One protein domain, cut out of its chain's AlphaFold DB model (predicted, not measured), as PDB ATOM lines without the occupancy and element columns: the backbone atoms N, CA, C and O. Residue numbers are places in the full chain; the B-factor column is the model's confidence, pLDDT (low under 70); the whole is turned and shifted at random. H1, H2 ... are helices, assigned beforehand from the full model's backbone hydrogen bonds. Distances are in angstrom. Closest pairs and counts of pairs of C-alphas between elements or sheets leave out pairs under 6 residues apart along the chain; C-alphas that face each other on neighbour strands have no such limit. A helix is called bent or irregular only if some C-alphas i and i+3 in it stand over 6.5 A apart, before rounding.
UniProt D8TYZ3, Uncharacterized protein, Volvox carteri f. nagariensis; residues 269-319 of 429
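What this domain is: This is residues 269 to 319 of the 429 residues of an uncharacterized protein of Volvox carteri f. nagariensis (UniProt D8TYZ3). A loose, open arrangement is built on one longer helix, H1, with a second, shorter helix, H2, on an arm, residues 305 to 319, that sticks out away from it. An extended stretch with no named element, residues 269 to 282, comes before H1. The printed part has 51 residues, with two named helices, H1 then H2, and no named strand; the class is all helix, with 24 residues, under half, in named elements. It is loose, with a radius of gyration of the C-alphas of 12.9 A and spans of 38 by 29 by 16 A.

How they stand to each other: H1, residues 283 to 296, and H2, residues 307 to 316, are apart, joined by a short link of 10 residues. Residues 278 to 285, of which 283 to 285 belong to H1, stand free, and so do residues 305 to 319, of which 307 to 316 belong to H2. In H1 every O i to N i+4 pair is within hydrogen-bond range; in H2, 4 of 6 are.

Where its parts are: H1 begins at C-alpha 283 (242.594, 193.955, 225.365) and measures 20.1 A. H2 measures 14.2 A, ends at C-alpha 316 (222.371, 199.260, 232.627), and is only just irregular: C-alphas 310 and 313 are 6.6 A apart.

The domain as a whole: The C-alphas farthest apart, of Gln 296 and Ala 319, are 37.9 A apart. The printed part has no cut and no long link. The pLDDT is under 70 at residues 269 to 272, 274 to 276, 297 and 299 to 304.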
ATOM      1  N   ARG A 269     226.306 203.709 212.670       56.62
ATOM      2  CA  ARG A 269     225.683 202.807 211.685       56.62
ATOM      3  C   ARG A 269     226.136 201.350 211.797       56.62
ATOM      4  O   ARG A 269     225.456 200.473 211.265       56.62
ATOM      5  N   HIS A 270     227.244 201.072 212.486       56.59
ATOM      6  CA  HIS A 270     227.852 199.744 212.497       56.59
ATOM      7  C   HIS A 270     228.390 199.366 213.881       56.59
ATOM      8  O   HIS A 270     229.341 199.959 214.381       56.59
ATOM      9  N   VAL A 271     227.789 198.337 214.484       67.00
ATOM     10  CA  VAL A 271     228.326 197.644 215.662       67.00
ATOM     11  C   VAL A 271     229.065 196.405 215.163       67.00
ATOM     12  O   VAL A 271     228.474 195.556 214.498       67.00
ATOM     13  N   ILE A 272     230.363 196.302 215.462       66.19
ATOM     14  CA  ILE A 272     231.161 195.113 215.141       66.19
ATOM     15  C   ILE A 272     231.286 194.272 216.407       66.19
ATOM     16  O   ILE A 272     232.049 194.591 217.319       66.19
ATOM     17  N   GLU A 273     230.542 193.173 216.457       71.69
ATOM     18  CA  GLU A 273     230.648 192.201 217.538       71.69
ATOM     19  C   GLU A 273     231.688 191.133 217.181       71.69
ATOM     20  O   GLU A 273     231.471 190.273 216.323       71.69
ATOM     21  N   VAL A 274     232.844 191.180 217.844       66.56
ATOM     22  CA  VAL A 274     233.917 190.201 217.636       66.56
ATOM     23  C   VAL A 274     233.777 189.062 218.642       66.56
ATOM     24  O   VAL A 274     234.034 189.217 219.835       66.56
ATOM     25  N   TYR A 275     233.395 187.886 218.151       63.41
ATOM     26  CA  TYR A 275     233.249 186.676 218.960       63.41
ATOM     27  C   TYR A 275     234.435 185.719 218.802       63.41
ATOM     28  O   TYR A 275     235.107 185.684 217.774       63.41
ATOM     29  N   GLY A 276     234.650 184.863 219.807       59.78
ATOM     30  CA  GLY A 276     235.629 183.769 219.726       59.78
ATOM     31  C   GLY A 276     237.046 184.137 220.160       59.78
ATOM     32  O   GLY A 276     237.988 183.410 219.842       59.78
ATOM     33  N   LEU A 277     237.201 185.233 220.901       74.56
ATOM     34  CA  LEU A 277     238.471 185.597 221.512       74.56
ATOM     35  C   LEU A 277     238.833 184.586 222.606       74.56
ATOM     36  O   LEU A 277     238.015 184.263 223.471       74.56
ATOM     37  N   THR A 278     240.047 184.043 222.549       75.25
ATOM     38  CA  THR A 278     240.573 183.172 223.606       75.25
ATOM     39  C   THR A 278     241.050 184.021 224.783       75.25
ATOM     40  O   THR A 278     241.344 185.203 224.627       75.25
ATOM     41  N   THR A 279     241.205 183.416 225.964       72.50
ATOM     42  CA  THR A 279     241.774 184.087 227.154       72.50
ATOM     43  C   THR A 279     243.216 184.570 226.956       72.50
ATOM     44  O   THR A 279     243.750 185.279 227.802       72.50
ATOM     45  N   GLU A 280     243.867 184.165 225.864       71.31
ATOM     46  CA  GLU A 280     245.213 184.601 225.482       71.31
ATOM     47  C   GLU A 280     245.205 185.971 224.789       71.31
ATOM     48  O   GLU A 280     246.230 186.654 224.754       71.31
ATOM     49  N   ILE A 281     244.058 186.391 224.244       77.31
ATOM     50  CA  ILE A 281     243.923 187.689 223.594       77.31
ATOM     51  C   ILE A 281     243.717 188.746 224.672       77.31
ATOM     52  O   ILE A 281     242.687 188.802 225.342       77.31
ATOM     53  N   ARG A 282     244.732 189.595 224.835       83.06
ATOM     54  CA  ARG A 282     244.665 190.763 225.709       83.06
ATOM     55  C   ARG A 282     243.884 191.875 225.023       83.06
ATOM     56  O   ARG A 282     243.906 192.001 223.800       83.06
ATOM     57  N   THR A 283     243.273 192.737 225.826       74.81
ATOM     58  CA  THR A 283     242.594 193.955 225.365       74.81
ATOM     59  C   THR A 283     243.497 194.824 224.485       74.81
ATOM     60  O   THR A 283     243.014 195.418 223.529       74.81
ATOM     61  N   SER A 284     244.810 194.833 224.743       75.31
ATOM     62  CA  SER A 284     245.799 195.544 223.924       75.31
ATOM     63  C   SER A 284     245.891 195.019 222.488       75.31
ATOM     64  O   SER A 284     245.997 195.819 221.572       75.31
ATOM     65  N   HIS A 285     245.787 193.702 222.267       79.38
ATOM     66  CA  HIS A 285     245.836 193.127 220.914       79.38
ATOM     67  C   HIS A 285     244.598 193.511 220.093       79.38
ATOM     68  O   HIS A 285     244.684 193.685 218.883       79.38
ATOM     69  N   LEU A 286     243.441 193.643 220.750       81.94
ATOM     70  CA  LEU A 286     242.217 194.106 220.095       81.94
ATOM     71  C   LEU A 286     242.306 195.584 219.739       81.94
ATOM     72  O   LEU A 286     241.887 195.957 218.654       81.94
ATOM     73  N   GLN A 287     242.852 196.408 220.636       78.25
ATOM     74  CA  GLN A 287     243.082 197.824 220.352       78.25
ATOM     75  C   GLN A 287     244.028 197.995 219.167       78.25
ATOM     76  O   GLN A 287     243.695 198.723 218.247       78.25
ATOM     77  N   GLU A 288     245.147 197.273 219.153       82.81
ATOM     78  CA  GLU A 288     246.125 197.328 218.065       82.81
ATOM     79  C   GLU A 288     245.508 196.878 216.732       82.81
ATOM     80  O   GLU A 288     245.596 197.603 215.745       82.81
ATOM     81  N   PHE A 289     244.766 195.762 216.727       82.94
ATOM     82  CA  PHE A 289     244.042 195.286 215.544       82.94
ATOM     83  C   PHE A 289     242.999 196.292 215.046       82.94
ATOM     84  O   PHE A 289     242.917 196.549 213.850       82.94
ATOM     85  N   VAL A 290     242.193 196.862 215.944       81.94
ATOM     86  CA  VAL A 290     241.166 197.844 215.575       81.94
ATOM     87  C   VAL A 290     241.809 199.136 215.085       81.94
ATOM     88  O   VAL A 290     241.318 199.704 214.121       81.94
ATOM     89  N   SER A 291     242.911 199.587 215.687       77.12
ATOM     90  CA  SER A 291     243.665 200.751 215.215       77.12
ATOM     91  C   SER A 291     244.274 200.515 213.835       77.12
ATOM     92  O   SER A 291     244.177 201.386 212.976       77.12
ATOM     93  N   GLU A 292     244.851 199.338 213.593       82.69
ATOM     94  CA  GLU A 292     245.413 198.981 212.291       82.69
ATOM     95  C   GLU A 292     244.307 198.847 211.233       82.69
ATOM     96  O   GLU A 292     244.406 199.430 210.155       82.69
ATOM     97  N   PHE A 293     243.195 198.187 211.560       81.31
ATOM     98  CA  PHE A 293     242.045 198.053 210.666       81.31
ATOM     99  C   PHE A 293     241.376 199.404 210.372       81.31
ATOM    100  O   PHE A 293     241.132 199.728 209.213       81.31
ATOM    101  N   ALA A 294     241.144 200.232 211.393       74.38
ATOM    102  CA  ALA A 294     240.600 201.580 211.233       74.38
ATOM    103  C   ALA A 294     241.571 202.526 210.513       74.38
ATOM    104  O   ALA A 294     241.144 203.527 209.959       74.38
ATOM    105  N   SER A 295     242.877 202.245 210.499       76.00
ATOM    106  CA  SER A 295     243.820 202.996 209.659       76.00
ATOM    107  C   SER A 295     243.753 202.600 208.180       76.00
ATOM    108  O   SER A 295     244.108 203.405 207.325       76.00
ATOM    109  N   GLN A 296     243.295 201.380 207.875       76.06
ATOM    110  CA  GLN A 296     243.166 200.865 206.507       76.06
ATOM    111  C   GLN A 296     241.813 201.191 205.872       76.06
ATOM    112  O   GLN A 296     241.718 201.277 204.649       76.06
ATOM    113  N   VAL A 297     240.770 201.336 206.686       69.81
ATOM    114  CA  VAL A 297     239.421 201.679 206.239       69.81
ATOM    115  C   VAL A 297     239.161 203.125 206.629       69.81
ATOM    116  O   VAL A 297     239.249 203.424 207.814       69.81
ATOM    117  N   ASP A 298     238.877 203.998 205.654       70.62
ATOM    118  CA  ASP A 298     238.696 205.447 205.839       70.62
ATOM    119  C   ASP A 298     238.077 205.784 207.205       70.62
ATOM    120  O   ASP A 298     236.913 205.469 207.474       70.62
ATOM    121  N   GLN A 299     238.879 206.402 208.082       59.72
ATOM    122  CA  GLN A 299     238.529 206.681 209.484       59.72
ATOM    123  C   GLN A 299     237.235 207.490 209.623       59.72
ATOM    124  O   GLN A 299     236.575 207.439 210.660       59.72
ATOM    125  N   GLU A 300     236.844 208.201 208.567       64.69
ATOM    126  CA  GLU A 300     235.606 208.969 208.510       64.69
ATOM    127  C   GLU A 300     234.349 208.086 208.575       64.69
ATOM    128  O   GLU A 300     233.306 208.552 209.030       64.69
ATOM    129  N   LEU A 301     234.432 206.805 208.191       69.44
ATOM    130  CA  LEU A 301     233.286 205.891 208.229       69.44
ATOM    131  C   LEU A 301     233.048 205.244 209.602       69.44
ATOM    132  O   LEU A 301     231.930 204.799 209.874       69.44
ATOM    133  N   PHE A 302     234.068 205.163 210.463       62.62
ATOM    134  CA  PHE A 302     234.004 204.392 211.707       62.62
ATOM    135  C   PHE A 302     234.367 205.250 212.921       62.62
ATOM    136  O   PHE A 302     235.529 205.370 213.301       62.62
ATOM    137  N   GLN A 303     233.353 205.790 213.601       66.50
ATOM    138  CA  GLN A 303     233.537 206.409 214.915       66.50
ATOM    139  C   GLN A 303     233.587 205.338 216.011       66.50
ATOM    140  O   GLN A 303     232.593 204.674 216.311       66.50
ATOM    141  N   LEU A 304     234.756 205.184 216.634       66.94
ATOM    142  CA  LEU A 304     234.930 204.341 217.815       66.94
ATOM    143  C   LEU A 304     234.409 205.071 219.056       66.94
ATOM    144  O   LEU A 304     234.926 206.122 219.428       66.94
ATOM    145  N   ARG A 305     233.418 204.486 219.735       70.12
ATOM    146  CA  ARG A 305     232.967 204.984 221.041       70.12
ATOM    147  C   ARG A 305     233.950 204.588 222.154       70.12
ATOM    148  O   ARG A 305     234.415 203.444 222.167       70.12
ATOM    149  N   PRO A 306     234.235 205.476 223.125       78.56
ATOM    150  CA  PRO A 306     235.004 205.125 224.314       78.56
ATOM    151  C   PRO A 306     234.390 203.941 225.073       78.56
ATOM    152  O   PRO A 306     233.171 203.821 225.195       78.56
ATOM    153  N   PHE A 307     235.236 203.083 225.654       72.94
ATOM    154  CA  PHE A 307     234.794 201.878 226.375       72.94
ATOM    155  C   PHE A 307     233.770 202.172 227.485       72.94
ATOM    156  O   PHE A 307     232.832 201.401 227.683       72.94
ATOM    157  N   ALA A 308     233.934 203.289 228.201       79.31
ATOM    158  CA  ALA A 308     233.013 203.694 229.260       79.31
ATOM    159  C   ALA A 308     231.579 203.895 228.734       79.31
ATOM    160  O   ALA A 308     230.630 203.455 229.372       79.31
ATOM    161  N   GLU A 309     231.426 204.474 227.542       84.88
ATOM    162  CA  GLU A 309     230.124 204.694 226.906       84.88
ATOM    163  C   GLU A 309     229.572 203.414 226.280       84.88
ATOM    164  O   GLU A 309     228.403 203.084 226.465       84.88
ATOM    165  N   ALA A 310     230.419 202.652 225.580       77.50
ATOM    166  CA  ALA A 310     230.013 201.396 224.951       77.50
ATOM    167  C   ALA A 310     229.545 200.356 225.986       77.50
ATOM    168  O   ALA A 310     228.619 199.590 225.733       77.50
ATOM    169  N   SER A 311     230.167 200.339 227.170       80.00
ATOM    170  CA  SER A 311     229.796 199.423 228.252       80.00
ATOM    171  C   SER A 311     228.613 199.906 229.093       80.00
ATOM    172  O   SER A 311     228.018 199.083 229.788       80.00
ATOM    173  N   ALA A 312     228.228 201.184 229.015       82.81
ATOM    174  CA  ALA A 312     227.140 201.742 229.817       82.81
ATOM    175  C   ALA A 312     225.797 201.053 229.533       82.81
ATOM    176  O   ALA A 312     225.080 200.705 230.468       82.81
ATOM    177  N   ALA A 313     225.487 200.780 228.260       77.62
ATOM    178  CA  ALA A 313     224.259 200.081 227.878       77.62
ATOM    179  C   ALA A 313     224.211 198.657 228.458       77.62
ATOM    180  O   ALA A 313     223.215 198.265 229.058       77.62
ATOM    181  N   SER A 314     225.314 197.912 228.364       75.38
ATOM    182  CA  SER A 314     225.411 196.553 228.911       75.38
ATOM    183  C   SER A 314     225.398 196.522 230.442       75.38
ATOM    184  O   SER A 314     224.912 195.557 231.024       75.38
ATOM    185  N   GLN A 315     225.923 197.559 231.102       85.62
ATOM    186  CA  GLN A 315     225.889 197.699 232.563       85.62
ATOM    187  C   GLN A 315     224.517 198.142 233.088       85.62
ATOM    188  O   GLN A 315     224.191 197.854 234.238       85.62
ATOM    189  N   ALA A 316     223.723 198.840 232.271       87.25
ATOM    190  CA  ALA A 316     222.371 199.260 232.627       87.25
ATOM    191  C   ALA A 316     221.370 198.091 232.644       87.25
ATOM    192  O   ALA A 316     220.348 198.179 233.326       87.25
ATOM    193  N   VAL A 317     221.663 196.992 231.938       86.06
ATOM    194  CA  VAL A 317     220.848 195.770 231.980       86.06
ATOM    195  C   VAL A 317     220.958 195.142 233.368       86.06
ATOM    196  O   VAL A 317     222.051 194.826 233.846       86.06
ATOM    197  N   ALA A 318     219.817 194.952 234.031       88.75
ATOM    198  CA  ALA A 318     219.786 194.381 235.367       88.75
ATOM    199  C   ALA A 318     220.393 192.969 235.360       88.75
ATOM    200  O   ALA A 318     220.057 192.134 234.522       88.75
ATOM    201  N   ALA A 319     221.241 192.658 236.344       84.19
ATOM    202  CA  ALA A 319     221.906 191.352 236.431       84.19
ATOM    203  C   ALA A 319     220.927 190.158 236.481       84.19
ATOM    204  O   ALA A 319     221.310 189.045 236.139       84.19
TER     205      ALA A 319